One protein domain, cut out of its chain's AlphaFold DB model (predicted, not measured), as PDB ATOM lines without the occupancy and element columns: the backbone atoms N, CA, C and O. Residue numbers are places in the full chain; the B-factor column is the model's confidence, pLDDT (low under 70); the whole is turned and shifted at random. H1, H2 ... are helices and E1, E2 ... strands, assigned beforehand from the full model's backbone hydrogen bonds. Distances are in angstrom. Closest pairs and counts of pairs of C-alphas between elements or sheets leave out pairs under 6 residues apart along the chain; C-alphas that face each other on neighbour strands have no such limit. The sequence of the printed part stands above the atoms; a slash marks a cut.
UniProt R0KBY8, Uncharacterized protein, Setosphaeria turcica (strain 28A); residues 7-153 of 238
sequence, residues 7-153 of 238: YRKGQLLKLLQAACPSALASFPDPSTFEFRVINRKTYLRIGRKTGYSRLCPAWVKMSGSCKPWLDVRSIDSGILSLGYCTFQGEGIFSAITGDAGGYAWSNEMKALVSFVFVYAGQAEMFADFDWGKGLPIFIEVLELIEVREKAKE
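What this domain is: This is residues 7 to 153 of the 238 residues of an uncharacterized protein of Setosphaeria turcica (strain 28A) (UniProt R0KBY8). A strongly twisted sheet of five strands, E1 to E5, makes one end of this domain; H3 and H4 pack on it in the middle, and the long helix H5 packs on them away from the sheet, meeting H4 at about a right angle. H1 and H2 lie at the opposite end, with H2 packed on H5 and H1 near H2, H4 and H5. The printed part has 147 residues, with five named helices and six named strands in the order H1 H2 E1 E2 E3 E4 E5 H3 H4 E6 H5. The sheet is branched and antiparallel, and the class is mixed, helices and strands. The whole is compact, with a radius of gyration of the C-alphas of 14.9 A and spans of 45 by 37 by 30 A.

How they stand to each other: Start at Tyr 7: residues 7 to 8 pair antiparallel with residues 125 to 126 of E6, residues 125 to 127, a strand that pairs with no named strand. Helix H1, residues 9 to 19, is close to but not clearly touching H2, residues 21 to 25; their closest C-alphas, those of Gln 17 and Leu 24, are 6.4 A apart. Next come E1, residues 35 to 38, E2, residues 41 to 50, E3, residues 56 to 63, and E4, residues 69 to 74, a meander in which each strand is the antiparallel neighbour of the one before. E5, residues 86 to 89, completes a Greek key with E2, E3 and E4, since it is the antiparallel neighbour of E2. E2 bends by 69 degrees at residue 47; E1 and E5 lie on one side of it, beside residues 41 to 44 and 46 to 50, and E3 lies on the other side. Look for these backbone pairs within hydrogen-bond range: N 36 and O 43 at 2.8 A for E1 and E2, N 44 and O 60 at 2.8 A for E2 and E3, N 63 and O 69 at 2.7 A for E3 and E4, and N 88 and O 48 at 2.8 A for E2 and E5. Helix H3, residues 91 to 97, is on the sheet at a height of 4.5 A, only just above its level. H4, residues 107 to 119, is on the sheet at a height of 8.6 A and runs slantwise to E2, at 48 degrees on the local plane. H3 and H4 form a helical hairpin at a shallow tilt of 23 degrees, opposite ways, closest at the C-alphas of Ile 96 and Met 109, 6.7 A apart. The hub is H5, residues 134 to 153. It touches H4 about perpendicular, at 89 degrees, closest at the C-alphas of Ala 111 and Phe 138, 5.2 A apart. It touches H3 through residues 141 to 148 alone, closest at the C-alphas of Ala 95 and Ile 145, 5.6 A apart. It touches H2 through residues 142 to 146 alone, closest at the C-alphas of Ala 23 and Glu 146, 5.5 A apart. H5 is not on the sheet. Every O i to N i+4 pair is within hydrogen-bond range in H1, H2, H4 and H5; H3 has 1 of 3, beside 4 of 4 O i to N i+3 pairs.

Where its parts are: Find C-alpha 9 at (267.594, 316.193, 289.723); from there H1 runs 15.3 A to C-alpha 19. E2 begins at C-alpha 41, at (285.432, 321.246, 297.439), and spans 24.1 A; E3 spans 21.8 A and E4 16.4 A. H4 spans 17.9 A. H5 spans 28.8 A and ends at C-alpha 153, at (258.515, 344.453, 288.826).

The domain as a whole: The C-alphas farthest apart, those of Ala 18 and Ser 53, are 45.8 A apart. The printed part has no cut, and its one long link is E4 to E5, with 11 residues. The mean pLDDT of the printed part is 80.7; expect values under 70 at residues 50 to 54, 64 to 86 and 97 to 105.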
ATOM      1  N   TYR A   7     266.078 312.740 296.387       92.31
ATOM      2  CA  TYR A   7     265.547 313.009 295.059       92.31
ATOM      3  C   TYR A   7     266.696 313.325 294.109       92.31
ATOM      4  O   TYR A   7     267.504 314.219 294.363       92.31
ATOM      5  N   ARG A   8     266.765 312.605 292.989       94.00
ATOM      6  CA  ARG A   8     267.650 312.979 291.875       94.00
ATOM      7  C   ARG A   8     267.108 314.222 291.175       94.00
ATOM      8  O   ARG A   8     265.893 314.418 291.165       94.00
ATOM      9  N   LYS A   9     267.972 314.984 290.489       94.88
ATOM     10  CA  LYS A   9     267.594 316.193 289.723       94.88
ATOM     11  C   LYS A   9     266.295 316.021 288.925       94.88
ATOM     12  O   LYS A   9     265.355 316.777 289.117       94.88
ATOM     13  N   GLY A  10     266.200 314.991 288.080       95.56
ATOM     14  CA  GLY A  10     265.011 314.775 287.244       95.56
ATOM     15  C   GLY A  10     263.731 314.441 288.024       95.56
ATOM     16  O   GLY A  10     262.644 314.809 287.594       95.56
ATOM     17  N   GLN A  11     263.836 313.764 289.171       95.69
ATOM     18  CA  GLN A  11     262.682 313.500 290.040       95.69
ATOM     19  C   GLN A  11     262.252 314.771 290.770       95.69
ATOM     20  O   GLN A  11     261.064 315.065 290.834       95.69
ATOM     21  N   LEU A  12     263.225 315.526 291.277       94.81
ATOM     22  CA  LEU A  12     263.006 316.781 291.979       94.81
ATOM     23  C   LEU A  12     262.311 317.800 291.073       94.81
ATOM     24  O   LEU A  12     261.264 318.313 291.437       94.81
ATOM     25  N   LEU A  13     262.817 318.002 289.853       96.44
ATOM     26  CA  LEU A  13     262.206 318.912 288.883       96.44
ATOM     27  C   LEU A  13     260.776 318.507 288.510       96.44
ATOM     28  O   LEU A  13     259.924 319.373 288.390       96.44
ATOM     29  N   LYS A  14     260.473 317.206 288.387       96.81
ATOM     30  CA  LYS A  14     259.094 316.745 288.143       96.81
ATOM     31  C   LYS A  14     258.150 317.080 289.297       96.81
ATOM     32  O   LYS A  14     257.008 317.446 289.048       96.81
ATOM     33  N   LEU A  15     258.613 316.937 290.541       95.62
ATOM     34  CA  LEU A  15     257.818 317.277 291.723       95.62
ATOM     35  C   LEU A  15     257.567 318.786 291.801       95.62
ATOM     36  O   LEU A  15     256.437 319.200 292.025       95.62
ATOM     37  N   LEU A  16     258.598 319.592 291.551       95.12
ATOM     38  CA  LEU A  16     258.495 321.052 291.562       95.12
ATOM     39  C   LEU A  16     257.628 321.572 290.415       95.12
ATOM     40  O   LEU A  16     256.785 322.425 290.634       95.12
ATOM     41  N   GLN A  17     257.747 320.991 289.218       96.31
ATOM     42  CA  GLN A  17     256.893 321.327 288.079       96.31
ATOM     43  C   GLN A  17     255.408 321.069 288.370       96.31
ATOM     44  O   GLN A  17     254.553 321.770 287.837       96.31
ATOM     45  N   ALA A  18     255.096 320.054 289.181       95.50
ATOM     46  CA  ALA A  18     253.727 319.753 289.584       95.50
ATOM     47  C   ALA A  18     253.224 320.671 290.710       95.50
ATOM     48  O   ALA A  18     252.036 320.977 290.742       95.50
ATOM     49  N   ALA A  19     254.104 321.085 291.626       94.62
ATOM     50  CA  ALA A  19     253.743 321.898 292.786       94.62
ATOM     51  C   ALA A  19     253.695 323.402 292.469       94.62
ATOM     52  O   ALA A  19     252.700 324.054 292.757       94.62
ATOM     53  N   CYS A  20     254.745 323.938 291.847       93.88
ATOM     54  CA  CYS A  20     254.937 325.368 291.604       93.88
ATOM     55  C   CYS A  20     255.509 325.619 290.188       93.88
ATOM     56  O   CYS A  20     256.653 326.054 290.029       93.88
ATOM     57  N   PRO A  21     254.729 325.342 289.119       94.00
ATOM     58  CA  PRO A  21     255.203 325.419 287.733       94.00
ATOM     59  C   PRO A  21     255.695 326.813 287.330       94.00
ATOM     60  O   PRO A  21     256.693 326.917 286.623       94.00
ATOM     61  N   SER A  22     255.007 327.869 287.774       92.00
ATOM     62  CA  SER A  22     255.352 329.257 287.449       92.00
ATOM     63  C   SER A  22     256.683 329.664 288.077       92.00
ATOM     64  O   SER A  22     257.578 330.100 287.357       92.00
ATOM     65  N   ALA A  23     256.849 329.427 289.383       90.50
ATOM     66  CA  ALA A  23     258.092 329.699 290.100       90.50
ATOM     67  C   ALA A  23     259.286 328.901 289.554       90.50
ATOM     68  O   ALA A  23     260.405 329.404 289.506       90.50
ATOM     69  N   LEU A  24     259.070 327.652 289.121       93.19
ATOM     70  CA  LEU A  24     260.131 326.868 288.491       93.19
ATOM     71  C   LEU A  24     260.497 327.405 287.101       93.19
ATOM     72  O   LEU A  24     261.671 327.395 286.741       93.19
ATOM     73  N   ALA A  25     259.514 327.867 286.324       91.81
ATOM     74  CA  ALA A  25     259.741 328.416 284.989       91.81
ATOM     75  C   ALA A  25     260.483 329.761 285.016       91.81
ATOM     76  O   ALA A  25     261.250 330.043 284.099       91.81
ATOM     77  N   SER A  26     260.279 330.572 286.057       90.44
ATOM     78  CA  SER A  26     261.026 331.816 286.281       90.44
ATOM     79  C   SER A  26     262.361 331.607 287.001       90.44
ATOM     80  O   SER A  26     263.126 332.558 287.165       90.44
ATOM     81  N   PHE A  27     262.665 330.380 287.437       93.06
ATOM     82  CA  PHE A  27     263.895 330.104 288.165       93.06
ATOM     83  C   PHE A  27     265.127 330.303 287.259       93.06
ATOM     84  O   PHE A  27     265.124 329.823 286.123       93.06
ATOM     85  N   PRO A  28     266.207 330.953 287.740       93.25
ATOM     86  CA  PRO A  28     267.370 331.256 286.911       93.25
ATOM     87  C   PRO A  28     268.009 330.020 286.284       93.25
ATOM     88  O   PRO A  28     268.099 328.966 286.917       93.25
ATOM     89  N   ASP A  29     268.543 330.169 285.071       94.44
ATOM     90  CA  ASP A  29     269.295 329.105 284.410       94.44
ATOM     91  C   ASP A  29     270.490 328.639 285.259       94.44
ATOM     92  O   ASP A  29     271.174 329.468 285.872       94.44
ATOM     93  N   PRO A  30     270.833 327.335 285.255       94.25
ATOM     94  CA  PRO A  30     271.931 326.817 286.067       94.25
ATOM     95  C   PRO A  30     273.287 327.495 285.809       94.25
ATOM     96  O   PRO A  30     274.139 327.521 286.692       94.25
ATOM     97  N   SER A  31     273.501 328.032 284.603       93.56
ATOM     98  CA  SER A  31     274.729 328.733 284.209       93.56
ATOM     99  C   SER A  31     274.881 330.124 284.828       93.56
ATOM    100  O   SER A  31     275.963 330.697 284.754       93.56
ATOM    101  N   THR A  32     273.819 330.679 285.417       94.38
ATOM    102  CA  THR A  32     273.861 331.986 286.095       94.38
ATOM    103  C   THR A  32     274.521 331.912 287.473       94.38
ATOM    104  O   THR A  32     274.968 332.929 288.002       94.38
ATOM    105  N   PHE A  33     274.622 330.713 288.052       95.12
ATOM    106  CA  PHE A  33     275.233 330.498 289.357       95.12
ATOM    107  C   PHE A  33     276.759 330.395 289.250       95.12
ATOM    108  O   PHE A  33     277.299 329.588 288.491       95.12
ATOM    109  N   GLU A  34     277.470 331.182 290.059       94.88
ATOM    110  CA  GLU A  34     278.932 331.156 290.107       94.88
ATOM    111  C   GLU A  34     279.416 330.082 291.091       94.88
ATOM    112  O   GLU A  34     279.165 330.157 292.299       94.88
ATOM    113  N   PHE A  35     280.161 329.101 290.575       93.56
ATOM    114  CA  PHE A  35     280.807 328.063 291.375       93.56
ATOM    115  C   PHE A  35     282.332 328.171 291.323       93.56
ATOM    116  O   PHE A  35     282.917 328.514 290.297       93.56
ATOM    117  N   ARG A  36     282.992 327.801 292.421       92.00
ATOM    118  CA  ARG A  36     284.451 327.650 292.499       92.00
ATOM    119  C   ARG A  36     284.831 326.330 293.142       92.00
ATOM    120  O   ARG A  36     284.195 325.893 294.097       92.00
ATOM    121  N   VAL A  37     285.907 325.721 292.653       90.44
ATOM    122  CA  VAL A  37     286.483 324.509 293.244       90.44
ATOM    123  C   VAL A  37     287.774 324.873 293.965       90.44
ATOM    124  O   VAL A  37     288.728 325.327 293.343       90.44
ATOM    125  N   ILE A  38     287.812 324.661 295.279       85.19
ATOM    126  CA  ILE A  38     288.981 324.929 296.127       85.19
ATOM    127  C   ILE A  38     289.239 323.706 296.985       85.19
ATOM    128  O   ILE A  38     288.335 323.221 297.662       85.19
ATOM    129  N   ASN A  39     290.473 323.196 296.979       86.12
ATOM    130  CA  ASN A  39     290.855 322.008 297.750       86.12
ATOM    131  C   ASN A  39     289.884 320.830 297.533       86.12
ATOM    132  O   ASN A  39     289.465 320.174 298.488       86.12
ATOM    133  N   ARG A  40     289.495 320.597 296.268       87.50
ATOM    134  CA  ARG A  40     288.522 319.571 295.836       87.50
ATOM    135  C   ARG A  40     287.107 319.733 296.414       87.50
ATOM    136  O   ARG A  40     286.325 318.789 296.390       87.50
ATOM    137  N   LYS A  41     286.770 320.909 296.943       87.44
ATOM    138  CA  LYS A  41     285.432 321.246 297.439       87.44
ATOM    139  C   LYS A  41     284.808 322.288 296.525       87.44
ATOM    140  O   LYS A  41     285.467 323.265 296.179       87.44
ATOM    141  N   THR A  42     283.549 322.077 296.166       90.75
ATOM    142  CA  THR A  42     282.773 323.016 295.357       90.75
ATOM    143  C   THR A  42     282.065 324.018 296.259       90.75
ATOM    144  O   THR A  42     281.419 323.641 297.238       90.75
ATOM    145  N   TYR A  43     282.187 325.289 295.910       90.12
ATOM    146  CA  TYR A  43     281.588 326.423 296.591       90.12
ATOM    147  C   TYR A  43     280.682 327.175 295.622       90.12
ATOM    148  O   TYR A  43     281.070 327.402 294.482       90.12
ATOM    149  N   LEU A  44     279.511 327.582 296.093       91.81
ATOM    150  CA  LEU A  44     278.539 328.426 295.411       91.81
ATOM    151  C   LEU A  44     278.635 329.843 295.969       91.81
ATOM    152  O   LEU A  44     278.618 330.023 297.189       91.81
ATOM    153  N   ARG A  45     278.709 330.848 295.102       90.50
ATOM    154  CA  ARG A  45     278.570 332.241 295.524       90.50
ATOM    155  C   ARG A  45     277.103 332.546 295.809       90.50
ATOM    156  O   ARG A  45     276.252 332.291 294.965       90.50
ATOM    157  N   ILE A  46     276.826 333.117 296.977       86.19
ATOM    158  CA  ILE A  46     275.455 333.467 297.399       86.19
ATOM    159  C   ILE A  46     275.242 334.972 297.596       86.19
ATOM    160  O   ILE A  46     274.117 335.415 297.807       86.19
ATOM    161  N   GLY A  47     276.312 335.764 297.543       85.06
ATOM    162  CA  GLY A  47     276.230 337.211 297.693       85.06
ATOM    163  C   GLY A  47     277.527 337.820 298.195       85.06
ATOM    164  O   GLY A  47     278.619 337.367 297.831       85.06
ATOM    165  N   ARG A  48     277.414 338.839 299.049       80.25
ATOM    166  CA  ARG A  48     278.551 339.565 299.629       80.25
ATOM    167  C   ARG A  48     278.448 339.621 301.142       80.25
ATOM    168  O   ARG A  48     277.376 339.789 301.710       80.25
ATOM    169  N   LYS A  49     279.590 339.527 301.806       75.25
ATOM    170  CA  LYS A  49     279.735 339.896 303.207       75.25
ATOM    171  C   LYS A  49     279.768 341.418 303.316       75.25
ATOM    172  O   LYS A  49     280.551 342.060 302.615       75.25
ATOM    173  N   THR A  50     278.981 341.964 304.230       67.50
ATOM    174  CA  THR A  50     279.043 343.366 304.644       67.50
ATOM    175  C   THR A  50     279.757 343.434 306.000       67.50
ATOM    176  O   THR A  50     279.491 342.650 306.907       67.50
ATOM    177  N   GLY A  51     280.777 344.285 306.114       63.56
ATOM    178  CA  GLY A  51     281.610 344.414 307.314       63.56
ATOM    179  C   GLY A  51     282.560 345.607 307.212       63.56
ATOM    180  O   GLY A  51     282.811 346.083 306.107       63.56
ATOM    181  N   TYR A  52     283.084 346.058 308.359       55.25
ATOM    182  CA  TYR A  52     283.700 347.375 308.630       55.25
ATOM    183  C   TYR A  52     284.755 347.930 307.650       55.25
ATOM    184  O   TYR A  52     285.122 349.094 307.783       55.25
ATOM    185  N   SER A  53     285.259 347.174 306.672       56.44
ATOM    186  CA  SER A  53     286.255 347.714 305.735       56.44
ATOM    187  C   SER A  53     286.231 347.170 304.306       56.44
ATOM    188  O   SER A  53     286.797 347.834 303.437       56.44
ATOM    189  N   ARG A  54     285.605 346.017 304.005       62.81
ATOM    190  CA  ARG A  54     285.567 345.456 302.634       62.81
ATOM    191  C   ARG A  54     284.327 344.603 302.366       62.81
ATOM    192  O   ARG A  54     283.975 343.739 303.168       62.81
ATOM    193  N   LEU A  55     283.731 344.804 301.187       70.44
ATOM    194  CA  LEU A  55     282.765 343.879 300.595       70.44
ATOM    195  C   LEU A  55     283.527 342.693 300.004       70.44
ATOM    196  O   LEU A  55     284.250 342.850 299.020       70.44
ATOM    197  N   CYS A  56     283.358 341.512 300.590       75.88
ATOM    198  CA  CYS A  56     283.969 340.283 300.082       75.88
ATOM    199  C   CYS A  56     282.883 339.332 299.573       75.88
ATOM    200  O   CYS A  56     281.845 339.210 300.227       75.88
ATOM    201  N   PRO A  57     283.092 338.616 298.457       81.25
ATOM    202  CA  PRO A  57     282.165 337.579 298.024       81.25
ATOM    203  C   PRO A  57     281.942 336.513 299.109       81.25
ATOM    204  O   PRO A  57     282.888 336.057 299.758       81.25
ATOM    205  N   ALA A  58     280.688 336.112 299.297       81.38
ATOM    206  CA  ALA A  58     280.282 335.079 300.239       81.38
ATOM    207  C   ALA A  58     280.086 333.747 299.508       81.38
ATOM    208  O   ALA A  58     279.277 333.645 298.582       81.38
ATOM    209  N   TRP A  59     280.825 332.728 299.946       85.19
ATOM    210  CA  TRP A  59     280.868 331.416 299.308       85.19
ATOM    211  C   TRP A  59     280.394 330.328 300.249       85.19
ATOM    212  O   TRP A  59     280.864 330.254 301.379       85.19
ATOM    213  N   VAL A  60     279.535 329.439 299.764       84.75
ATOM    214  CA  VAL A  60     278.960 328.339 300.534       84.75
ATOM    215  C   VAL A  60     279.305 327.003 299.901       84.75
ATOM    216  O   VAL A  60     279.090 326.807 298.712       84.75
ATOM    217  N   LYS A  61     279.771 326.045 300.701       86.50
ATOM    218  CA  LYS A  61     279.818 324.630 300.293       86.50
ATOM    219  C   LYS A  61     278.764 323.809 301.020       86.50
ATOM    220  O   LYS A  61     278.517 324.051 302.198       86.50
ATOM    221  N   MET A  62     278.228 322.788 300.359       83.06
ATOM    222  CA  MET A  62     277.479 321.727 301.034       83.06
ATOM    223  C   MET A  62     278.441 320.753 301.720       83.06
ATOM    224  O   MET A  62     279.426 320.306 301.131       83.06
ATOM    225  N   SER A  63     278.139 320.387 302.961       75.56
ATOM    226  CA  SER A  63     278.859 319.366 303.720       75.56
ATOM    227  C   SER A  63     277.859 318.363 304.296       75.56
ATOM    228  O   SER A  63     276.825 318.743 304.833       75.56
ATOM    229  N   GLY A  64     278.163 317.069 304.204       67.94
ATOM    230  CA  GLY A  64     277.266 316.009 304.671       67.94
ATOM    231  C   GLY A  64     276.195 315.604 303.651       67.94
ATOM    232  O   GLY A  64     275.820 316.351 302.755       67.94
ATOM    233  N   SER A  65     275.723 314.364 303.779       58.31
ATOM    234  CA  SER A  65     274.916 313.690 302.755       58.31
ATOM    235  C   SER A  65     273.401 313.722 302.998       58.31
ATOM    236  O   SER A  65     272.636 313.265 302.152       58.31
ATOM    237  N   CYS A  66     272.958 314.134 304.189       53.28
ATOM    238  CA  CYS A  66     271.555 314.009 304.626       53.28
ATOM    239  C   CYS A  66     271.009 315.295 305.246       53.28
ATOM    240  O   CYS A  66     269.835 315.602 305.099       53.28
ATOM    241  N   LYS A  67     271.870 316.038 305.940       62.50
ATOM    242  CA  LYS A  67     271.623 317.410 306.357       62.50
ATOM    243  C   LYS A  67     272.752 318.231 305.756       62.50
ATOM    244  O   LYS A  67     273.891 318.025 306.179       62.50
ATOM    245  N   PRO A  68     272.482 319.041 304.727       63.25
ATOM    246  CA  PRO A  68     273.508 319.873 304.136       63.25
ATOM    247  C   PRO A  68     273.912 320.915 305.176       63.25
ATOM    248  O   PRO A  68     273.175 321.851 305.476       63.25
ATOM    249  N   TRP A  69     275.079 320.710 305.771       64.69
ATOM    250  CA  TRP A  69     275.768 321.732 306.535       64.69
ATOM    251  C   TRP A  69     276.398 322.672 305.524       64.69
ATOM    252  O   TRP A  69     277.256 322.271 304.734       64.69
ATOM    253  N   LEU A  70     275.924 323.905 305.501       64.38
ATOM    254  CA  LEU A  70     276.521 324.942 304.681       64.38
ATOM    255  C   LEU A  70     277.803 325.401 305.374       64.38
ATOM    256  O   LEU A  70     277.848 325.427 306.580       64.38
ATOM    257  N   ASP A  71     278.880 325.708 304.672       66.69
ATOM    258  CA  ASP A  71     280.036 326.363 305.302       66.69
ATOM    259  C   ASP A  71     280.292 327.645 304.531       66.69
ATOM    260  O   ASP A  71     280.721 327.575 303.373       66.69
ATOM    261  N   VAL A  72     280.035 328.793 305.165       66.81
ATOM    262  CA  VAL A  72     280.307 330.100 304.566       66.81
ATOM    263  C   VAL A  72     281.784 330.434 304.750       66.81
ATOM    264  O   VAL A  72     282.302 330.443 305.868       66.81
ATOM    265  N   ARG A  73     282.484 330.714 303.654       65.75
ATOM    266  CA  ARG A  73     283.879 331.162 303.673       65.75
ATOM    267  C   ARG A  73     284.039 332.425 302.843       65.75
ATOM    268  O   ARG A  73     283.403 332.584 301.803       65.75
ATOM    269  N   SER A  74     284.944 333.289 303.289       62.00
ATOM    270  CA  SER A  74     285.616 334.212 302.382       62.00
ATOM    271  C   SER A  74     286.805 333.447 301.813       62.00
ATOM    272  O   SER A  74     287.657 332.980 302.569       62.00
ATOM    273  N   ILE A  75     286.837 333.251 300.496       57.59
ATOM    274  CA  ILE A  75     287.913 332.488 299.844       57.59
ATOM    275  C   ILE A  75     289.280 333.137 300.109       57.59
ATOM    276  O   ILE A  75     290.262 332.419 300.275       57.59
ATOM    277  N   ASP A  76     289.312 334.461 300.265       57.78
ATOM    278  CA  ASP A  76     290.544 335.233 300.432       57.78
ATOM    279  C   ASP A  76     290.980 335.394 301.902       57.78
ATOM    280  O   ASP A  76     292.077 335.878 302.163       57.78
ATOM    281  N   SER A  77     290.152 335.006 302.884       54.72
ATOM    282  CA  SER A  77     290.457 335.219 304.314       54.72
ATOM    283  C   SER A  77     290.113 334.055 305.256       54.72
ATOM    284  O   SER A  77     290.177 334.205 306.474       54.72
ATOM    285  N   GLY A  78     289.813 332.869 304.718       59.22
ATOM    286  CA  GLY A  78     289.666 331.638 305.502       59.22
ATOM    287  C   GLY A  78     288.255 331.375 306.052       59.22
ATOM    288  O   GLY A  78     287.242 331.788 305.481       59.22
ATOM    289  N   ILE A  79     288.181 330.580 307.129       53.56
ATOM    290  CA  ILE A  79     286.922 330.260 307.825       53.56
ATOM    291  C   ILE A  79     286.541 331.470 308.671       53.56
ATOM    292  O   ILE A  79     287.297 331.877 309.547       53.56
ATOM    293  N   LEU A  80     285.371 332.044 308.409       52.94
ATOM    294  CA  LEU A  80     284.882 333.193 309.158       52.94
ATOM    295  C   LEU A  80     284.229 332.717 310.459       52.94
ATOM    296  O   LEU A  80     283.422 331.786 310.440       52.94
ATOM    297  N   SER A  81     284.558 333.361 311.582       47.88
ATOM    298  CA  SER A  81     283.818 333.164 312.827       47.88
ATOM    299  C   SER A  81     282.384 333.679 312.652       47.88
ATOM    300  O   SER A  81     282.137 334.764 312.120       47.88
ATOM    301  N   LEU A  82     281.425 332.853 313.071       50.06
ATOM    302  CA  LEU A  82     279.988 333.004 312.815       50.06
ATOM    303  C   LEU A  82     279.327 334.198 313.531       50.06
ATOM    304  O   LEU A  82     278.181 334.500 313.230       50.06
ATOM    305  N   GLY A  83     280.022 334.870 314.455       47.50
ATOM    306  CA  GLY A  83     279.396 335.771 315.432       47.50
ATOM    307  C   GLY A  83     279.066 337.199 314.975       47.50
ATOM    308  O   GLY A  83     278.219 337.819 315.604       47.50
ATOM    309  N   TYR A  84     279.689 337.739 313.914       50.03
ATOM    310  CA  TYR A  84     279.579 339.182 313.580       50.03
ATOM    311  C   TYR A  84     279.562 339.516 312.077       50.03
ATOM    312  O   TYR A  84     279.932 340.619 311.677       50.03
ATOM    313  N   CYS A  85     279.201 338.572 311.206       55.00
ATOM    314  CA  CYS A  85     279.180 338.822 309.761       55.00
ATOM    315  C   CYS A  85     277.741 338.947 309.255       55.00
ATOM    316  O   CYS A  85     277.017 337.954 309.235       55.00
ATOM    317  N   THR A  86     277.356 340.133 308.786       67.50
ATOM    318  CA  THR A  86     276.144 340.299 307.982       67.50
ATOM    319  C   THR A  86     276.438 339.917 306.532       67.50
ATOM    320  O   THR A  86     277.523 340.173 305.998       67.50
ATOM    321  N   PHE A  87     275.484 339.248 305.894       72.31
ATOM    322  CA  PHE A  87     275.569 338.854 304.493       72.31
ATOM    323  C   PHE A  87     274.411 339.483 303.738       72.31
ATOM    324  O   PHE A  87     273.270 339.414 304.181       72.31
ATOM    325  N   GLN A  88     274.722 340.071 302.593       77.50
ATOM    326  CA  GLN A  88     273.741 340.528 301.627       77.50
ATOM    327  C   GLN A  88     273.648 339.470 300.530       77.50
ATOM    328  O   GLN A  88     274.631 339.228 299.819       77.50
ATOM    329  N   GLY A  89     272.490 338.812 300.425       78.69
ATOM    330  CA  GLY A  89     272.202 337.902 299.321       78.69
ATOM    331  C   GLY A  89     272.199 338.642 297.980       78.69
ATOM    332  O   GLY A  89     271.891 339.829 297.919       78.69
ATOM    333  N   GLU A  90     272.546 337.947 296.900       82.56
ATOM    334  CA  GLU A  90     272.431 338.456 295.526       82.56
ATOM    335  C   GLU A  90     271.493 337.559 294.700       82.56
ATOM    336  O   GLU A  90     271.423 336.348 294.921       82.56
ATOM    337  N   GLY A  91     270.778 338.142 293.733       86.62
ATOM    338  CA  GLY A  91     269.815 337.412 292.900       86.62
ATOM    339  C   GLY A  91     268.730 336.738 293.744       86.62
ATOM    340  O   GLY A  91     268.277 337.292 294.736       86.62
ATOM    341  N   ILE A  92     268.371 335.496 293.420       88.44
ATOM    342  CA  ILE A  92     267.346 334.747 294.169       88.44
ATOM    343  C   ILE A  92     267.681 334.534 295.655       88.44
ATOM    344  O   ILE A  92     266.788 334.267 296.454       88.44
ATOM    345  N   PHE A  93     268.952 334.653 296.054       87.75
ATOM    346  CA  PHE A  93     269.332 334.533 297.461       87.75
ATOM    347  C   PHE A  93     268.913 335.768 298.270       87.75
ATOM    348  O   PHE A  93     268.634 335.629 299.461       87.75
ATOM    349  N   SER A  94     268.805 336.955 297.651       83.38
ATOM    350  CA  SER A  94     268.344 338.169 298.347       83.38
ATOM    351  C   SER A  94     266.875 338.074 298.762       83.38
ATOM    352  O   SER A  94     266.478 338.625 299.787       83.38
ATOM    353  N   ALA A  95     266.074 337.311 298.011       81.62
ATOM    354  CA  ALA A  95     264.672 337.056 298.324       81.62
ATOM    355  C   ALA A  95     264.472 336.281 299.642       81.62
ATOM    356  O   ALA A  95     263.390 336.338 300.213       81.62
ATOM    357  N   ILE A  96     265.503 335.593 300.148       79.44
ATOM    358  CA  ILE A  96     265.426 334.820 301.398       79.44
ATOM    359  C   ILE A  96     266.151 335.525 302.550       79.44
ATOM    360  O   ILE A  96     265.762 335.368 303.703       79.44
ATOM    361  N   THR A  97     267.196 336.315 302.280       67.25
ATOM    362  CA  THR A  97     267.984 336.956 303.351       67.25
ATOM    363  C   THR A  97     267.321 338.187 303.973       67.25
ATOM    364  O   THR A  97     267.654 338.517 305.106       67.25
ATOM    365  N   GLY A  98     266.398 338.857 303.270       57.50
ATOM    366  CA  GLY A  98     265.820 340.137 303.719       57.50
ATOM    367  C   GLY A  98     266.839 341.292 303.770       57.50
ATOM    368  O   GLY A  98     268.011 341.099 303.439       57.50
ATOM    369  N   ASP A  99     266.380 342.486 304.173       46.25
ATOM    370  CA  ASP A  99     267.212 343.703 304.305       46.25
ATOM    371  C   ASP A  99     267.987 343.767 305.630       46.25
ATOM    372  O   ASP A  99     269.014 344.440 305.743       46.25
ATOM    373  N   ALA A 100     267.517 343.043 306.647       41.62
ATOM    374  CA  ALA A 100     268.163 342.961 307.947       41.62
ATOM    375  C   ALA A 100     269.153 341.795 307.945       41.62
ATOM    376  O   ALA A 100     268.767 340.647 307.746       41.62
ATOM    377  N   GLY A 101     270.436 342.096 308.173       44.97
ATOM    378  CA  GLY A 101     271.518 341.116 308.225       44.97
ATOM    379  C   GLY A 101     271.168 339.900 309.088       44.97
ATOM    380  O   GLY A 101     271.250 339.949 310.311       44.97
ATOM    381  N   GLY A 102     270.785 338.808 308.429       43.19
ATOM    382  CA  GLY A 102     270.258 337.601 309.049       43.19
ATOM    383  C   GLY A 102     271.016 336.364 308.586       43.19
ATOM    384  O   GLY A 102     271.335 336.196 307.411       43.19
ATOM    385  N   TYR A 103     271.347 335.517 309.554       52.12
ATOM    386  CA  TYR A 103     272.189 334.329 309.447       52.12
ATOM    387  C   TYR A 103     271.873 333.430 308.233       52.12
ATOM    388  O   TYR A 103     270.743 332.986 308.050       52.12
ATOM    389  N   ALA A 104     272.914 333.042 307.483       54.25
ATOM    390  CA  ALA A 104     272.890 332.175 306.291       54.25
ATOM    391  C   ALA A 104     272.442 330.704 306.525       54.25
ATOM    392  O   ALA A 104     272.827 329.801 305.782       54.25
ATOM    393  N   TRP A 105     271.663 330.438 307.574       66.38
ATOM    394  CA  TRP A 105     271.408 329.101 308.120       66.38
ATOM    395  C   TRP A 105     269.935 328.774 308.335       66.38
ATOM    396  O   TRP A 105     269.623 327.732 308.928       66.38
ATOM    397  N   SER A 106     269.039 329.632 307.852       79.12
ATOM    398  CA  SER A 106     267.616 329.326 307.814       79.12
ATOM    399  C   SER A 106     267.370 328.058 306.981       79.12
ATOM    400  O   SER A 106     268.203 327.635 306.164       79.12
ATOM    401  N   ASN A 107     266.249 327.393 307.222       83.94
ATOM    402  CA  ASN A 107     265.937 326.157 306.512       83.94
ATOM    403  C   ASN A 107     265.630 326.413 305.032       83.94
ATOM    404  O   ASN A 107     265.951 325.584 304.184       83.94
ATOM    405  N   GLU A 108     265.126 327.600 304.727       87.12
ATOM    406  CA  GLU A 108     264.886 328.149 303.400       87.12
ATOM    407  C   GLU A 108     266.195 328.268 302.613       87.12
ATOM    408  O   GLU A 108     266.309 327.746 301.505       87.12
ATOM    409  N   MET A 109     267.229 328.871 303.215       85.00
ATOM    410  CA  MET A 109     268.549 328.990 302.590       85.00
ATOM    411  C   MET A 109     269.181 327.610 302.356       85.00
ATOM    412  O   MET A 109     269.743 327.352 301.290       85.00
ATOM    413  N   LYS A 110     269.053 326.683 303.318       85.81
ATOM    414  CA  LYS A 110     269.522 325.294 303.150       85.81
ATOM    415  C   LYS A 110     268.811 324.594 301.997       85.81
ATOM    416  O   LYS A 110     269.485 323.939 301.199       85.81
ATOM    417  N   ALA A 111     267.489 324.725 301.904       90.00
ATOM    418  CA  ALA A 111     266.691 324.188 300.808       90.00
ATOM    419  C   ALA A 111     267.138 324.768 299.461       90.00
ATOM    420  O   ALA A 111     267.506 324.002 298.568       90.00
ATOM    421  N   LEU A 112     267.193 326.098 299.344       91.62
ATOM    422  CA  LEU A 112     267.552 326.775 298.101       91.62
ATOM    423  C   LEU A 112     268.960 326.401 297.635       91.62
ATOM    424  O   LEU A 112     269.139 325.966 296.501       91.62
ATOM    425  N   VAL A 113     269.965 326.520 298.506       90.56
ATOM    426  CA  VAL A 113     271.353 326.198 298.151       90.56
ATOM    427  C   VAL A 113     271.472 324.733 297.735       90.56
ATOM    428  O   VAL A 113     272.081 324.431 296.710       90.56
ATOM    429  N   SER A 114     270.852 323.814 298.477       91.00
ATOM    430  CA  SER A 114     270.899 322.385 298.142       91.00
ATOM    431  C   SER A 114     270.265 322.093 296.790       91.00
ATOM    432  O   SER A 114     270.799 321.295 296.018       91.00
ATOM    433  N   PHE A 115     269.151 322.758 296.483       93.38
ATOM    434  CA  PHE A 115     268.546 322.677 295.166       93.38
ATOM    435  C   PHE A 115     269.489 323.208 294.087       93.38
ATOM    436  O   PHE A 115     269.722 322.495 293.118       93.38
ATOM    437  N   VAL A 116     270.088 324.389 294.264       94.75
ATOM    438  CA  VAL A 116     270.993 325.002 293.275       94.75
ATOM    439  C   VAL A 116     272.182 324.093 292.958       94.75
ATOM    440  O   VAL A 116     272.508 323.899 291.788       94.75
ATOM    441  N   PHE A 117     272.784 323.449 293.961       93.88
ATOM    442  CA  PHE A 117     273.845 322.463 293.732       93.88
ATOM    443  C   PHE A 117     273.369 321.283 292.871       93.88
ATOM    444  O   PHE A 117     274.065 320.877 291.941       93.88
ATOM    445  N   VAL A 118     272.185 320.732 293.143       94.25
ATOM    446  CA  VAL A 118     271.625 319.613 292.364       94.25
ATOM    447  C   VAL A 118     271.215 320.061 290.962       94.25
ATOM    448  O   VAL A 118     271.473 319.373 289.974       94.25
ATOM    449  N   TYR A 119     270.603 321.236 290.859       95.44
ATOM    450  CA  TYR A 119     270.118 321.826 289.621       95.44
ATOM    451  C   TYR A 119     271.268 322.149 288.662       95.44
ATOM    452  O   TYR A 119     271.198 321.795 287.482       95.44
ATOM    453  N   ALA A 120     272.377 322.681 289.181       95.19
ATOM    454  CA  ALA A 120     273.614 322.922 288.439       95.19
ATOM    455  C   ALA A 120     274.487 321.672 288.229       95.19
ATOM    456  O   ALA A 120     275.556 321.764 287.629       95.19
ATOM    457  N   GLY A 121     274.059 320.497 288.705       93.88
ATOM    458  CA  GLY A 121     274.804 319.243 288.548       93.88
ATOM    459  C   GLY A 121     276.069 319.143 289.407       93.88
ATOM    460  O   GLY A 121     276.892 318.261 289.181       93.88
ATOM    461  N   GLN A 122     276.221 320.019 290.401       93.00
ATOM    462  CA  GLN A 122     277.316 320.002 291.377       93.00
ATOM    463  C   GLN A 122     277.062 319.021 292.534       93.00
ATOM    464  O   GLN A 122     277.984 318.680 293.272       93.00
ATOM    465  N   ALA A 123     275.821 318.552 292.694       90.31
ATOM    466  CA  ALA A 123     275.440 317.476 293.602       90.31
ATOM    467  C   ALA A 123     274.512 316.472 292.902       90.31
ATOM    468  O   ALA A 123     273.703 316.834 292.052       90.31
ATOM    469  N   GLU A 124     274.604 315.196 293.283       90.00
ATOM    470  CA  GLU A 124     273.809 314.130 292.656       90.00
ATOM    471  C   GLU A 124     272.339 314.146 293.111       90.00
ATOM    472  O   GLU A 124     271.421 313.863 292.334       90.00
ATOM    473  N   MET A 125     272.111 314.445 294.392       91.12
ATOM    474  CA  MET A 125     270.815 314.270 295.042       91.12
ATOM    475  C   MET A 125     270.501 315.401 296.010       91.12
ATOM    476  O   MET A 125     271.356 315.837 296.779       91.12
ATOM    477  N   PHE A 126     269.231 315.787 296.028       90.56
ATOM    478  CA  PHE A 126     268.636 316.592 297.084       90.56
ATOM    479  C   PHE A 126     268.164 315.654 298.194       90.56
ATOM    480  O   PHE A 126     267.503 314.653 297.912       90.56
ATOM    481  N   ALA A 127     268.507 315.951 299.444       86.88
ATOM    482  CA  ALA A 127     268.084 315.168 300.598       86.88
ATOM    483  C   ALA A 127     267.108 315.980 301.445       86.88
ATOM    484  O   ALA A 127     267.404 317.117 301.809       86.88
ATOM    485  N   ASP A 128     265.978 315.373 301.797       86.94
ATOM    486  CA  ASP A 128     265.085 315.945 302.791       86.94
ATOM    487  C   ASP A 128     265.817 316.063 304.128       86.94
ATOM    488  O   ASP A 128     266.374 315.097 304.650       86.94
ATOM    489  N   PHE A 129     265.771 317.249 304.717       82.00
ATOM    490  CA  PHE A 129     266.267 317.501 306.060       82.00
ATOM    491  C   PHE A 129     265.095 317.678 307.034       82.00
ATOM    492  O   PHE A 129     263.926 317.625 306.645       82.00
ATOM    493  N   ASP A 130     265.431 317.774 308.321       74.69
ATOM    494  CA  ASP A 130     264.499 318.023 309.425       74.69
ATOM    495  C   ASP A 130     263.188 317.242 309.329       74.69
ATOM    496  O   ASP A 130     262.095 317.792 309.247       74.69
ATOM    497  N   TRP A 131     263.327 315.913 309.376       77.00
ATOM    498  CA  TRP A 131     262.209 314.969 309.452       77.00
ATOM    499  C   TRP A 131     261.319 314.923 308.203       77.00
ATOM    500  O   TRP A 131     260.159 314.533 308.296       77.00
ATOM    501  N   GLY A 132     261.867 315.243 307.025       80.56
ATOM    502  CA  GLY A 132     261.122 315.159 305.761       80.56
ATOM    503  C   GLY A 132     260.561 316.494 305.279       80.56
ATOM    504  O   GLY A 132     259.731 316.502 304.378       80.56
ATOM    505  N   LYS A 133     260.981 317.611 305.883       84.88
ATOM    506  CA  LYS A 133     260.460 318.946 305.568       84.88
ATOM    507  C   LYS A 133     261.265 319.694 304.503       84.88
ATOM    508  O   LYS A 133     260.824 320.745 304.066       84.88
ATOM    509  N   GLY A 134     262.400 319.156 304.052       86.94
ATOM    510  CA  GLY A 134     263.273 319.838 303.090       86.94
ATOM    511  C   GLY A 134     262.586 320.229 301.777       86.94
ATOM    512  O   GLY A 134     262.668 321.386 301.376       86.94
ATOM    513  N   LEU A 135     261.896 319.292 301.119       91.38
ATOM    514  CA  LEU A 135     261.153 319.577 299.889       91.38
ATOM    515  C   LEU A 135     259.957 320.529 300.108       91.38
ATOM    516  O   LEU A 135     259.864 321.486 299.345       91.38
ATOM    517  N   PRO A 136     259.075 320.329 301.110       92.56
ATOM    518  CA  PRO A 136     258.023 321.298 301.428       92.56
ATOM    519  C   PRO A 136     258.545 322.724 301.640       92.56
ATOM    520  O   PRO A 136     258.067 323.643 300.987       92.56
ATOM    521  N   ILE A 137     259.597 322.885 302.449       90.94
ATOM    522  CA  ILE A 137     260.234 324.189 302.689       90.94
ATOM    523  C   ILE A 137     260.756 324.779 301.378       90.94
ATOM    524  O   ILE A 137     260.646 325.976 301.141       90.94
ATOM    525  N   PHE A 138     261.316 323.953 300.490       92.62
ATOM    526  CA  PHE A 138     261.787 324.455 299.205       92.62
ATOM    527  C   PHE A 138     260.653 324.954 298.296       92.62
ATOM    528  O   PHE A 138     260.845 325.922 297.567       92.62
ATOM    529  N   ILE A 139     259.479 324.321 298.338       94.31
ATOM    530  CA  ILE A 139     258.307 324.776 297.577       94.31
ATOM    531  C   ILE A 139     257.862 326.154 298.081       94.31
ATOM    532  O   ILE A 139     257.735 327.067 297.270       94.31
ATOM    533  N   GLU A 140     257.743 326.329 299.400       92.19
ATOM    534  CA  GLU A 140     257.410 327.621 300.027       92.19
ATOM    535  C   GLU A 140     258.417 328.717 299.637       92.19
ATOM    536  O   GLU A 140     258.049 329.850 299.331       92.19
ATOM    537  N   VAL A 141     259.705 328.369 299.571       91.75
ATOM    538  CA  VAL A 141     260.762 329.285 299.123       91.75
ATOM    539  C   VAL A 141     260.591 329.719 297.672       91.75
ATOM    540  O   VAL A 141     260.790 330.892 297.363       91.75
ATOM    541  N   LEU A 142     260.260 328.796 296.770       93.38
ATOM    542  CA  LEU A 142     260.050 329.130 295.362       93.38
ATOM    543  C   LEU A 142     258.863 330.081 295.184       93.38
ATOM    544  O   LEU A 142     258.960 331.037 294.419       93.38
ATOM    545  N   GLU A 143     257.784 329.856 295.929       91.38
ATOM    546  CA  GLU A 143     256.622 330.747 295.944       91.38
ATOM    547  C   GLU A 143     256.988 332.135 296.489       91.38
ATOM    548  O   GLU A 143     256.641 333.147 295.881       91.38
ATOM    549  N   LEU A 144     257.765 332.203 297.577       88.56
ATOM    550  CA  LEU A 144     258.252 333.467 298.138       88.56
ATOM    551  C   LEU A 144     259.112 334.259 297.139       88.56
ATOM    552  O   LEU A 144     258.955 335.476 297.019       88.56
ATOM    553  N   ILE A 145     260.016 333.581 296.422       88.06
ATOM    554  CA  ILE A 145     260.848 334.202 295.380       88.06
ATOM    555  C   ILE A 145     259.955 334.783 294.281       88.06
ATOM    556  O   ILE A 145     260.129 335.939 293.905       88.06
ATOM    557  N   GLU A 146     258.972 334.019 293.799       89.25
ATOM    558  CA  GLU A 146     258.047 334.481 292.760       89.25
ATOM    559  C   GLU A 146     257.244 335.714 293.207       89.25
ATOM    560  O   GLU A 146     257.077 336.654 292.428       89.25
ATOM    561  N   VAL A 147     256.770 335.739 294.457       87.19
ATOM    562  CA  VAL A 147     256.053 336.893 295.025       87.19
ATOM    563  C   VAL A 147     256.949 338.132 295.066       87.19
ATOM    564  O   VAL A 147     256.531 339.197 294.613       87.19
ATOM    565  N   ARG A 148     258.189 338.006 295.556       83.75
ATOM    566  CA  ARG A 148     259.119 339.144 295.667       83.75
ATOM    567  C   ARG A 148     259.575 339.682 294.315       83.75
ATOM    568  O   ARG A 148     259.655 340.894 294.150       83.75
ATOM    569  N   GLU A 149     259.840 338.812 293.344       82.88
ATOM    570  CA  GLU A 149     260.193 339.251 291.988       82.88
ATOM    571  C   GLU A 149     259.024 340.012 291.335       82.88
ATOM    572  O   GLU A 149     259.229 341.084 290.769       82.88
ATOM    573  N   LYS A 150     257.780 339.545 291.511       83.81
ATOM    574  CA  LYS A 150     256.587 340.261 291.022       83.81
ATOM    575  C   LYS A 150     256.369 341.612 291.705       83.81
ATOM    576  O   LYS A 150     255.942 342.550 291.036       83.81
ATOM    577  N   ALA A 151     256.632 341.721 293.008       82.75
ATOM    578  CA  ALA A 151     256.543 342.992 293.732       82.75
ATOM    579  C   ALA A 151     257.587 344.000 293.217       82.75
ATOM    580  O   ALA A 151     257.266 345.151 292.916       82.75
ATOM    581  N   LYS A 152     258.818 343.528 292.987       80.44
ATOM    582  CA  LYS A 152     259.906 344.332 292.422       80.44
ATOM    583  C   LYS A 152     259.595 344.845 291.012       80.44
ATOM    584  O   LYS A 152     259.881 345.999 290.705       80.44
ATOM    585  N   GLU A 153     258.973 344.028 290.161       81.69
ATOM    586  CA  GLU A 153     258.515 344.453 288.826       81.69
ATOM    587  C   GLU A 153     257.422 345.534 288.879       81.69
ATOM    588  O   GLU A 153     257.327 346.361 287.972       81.69
TER     589      GLU A 153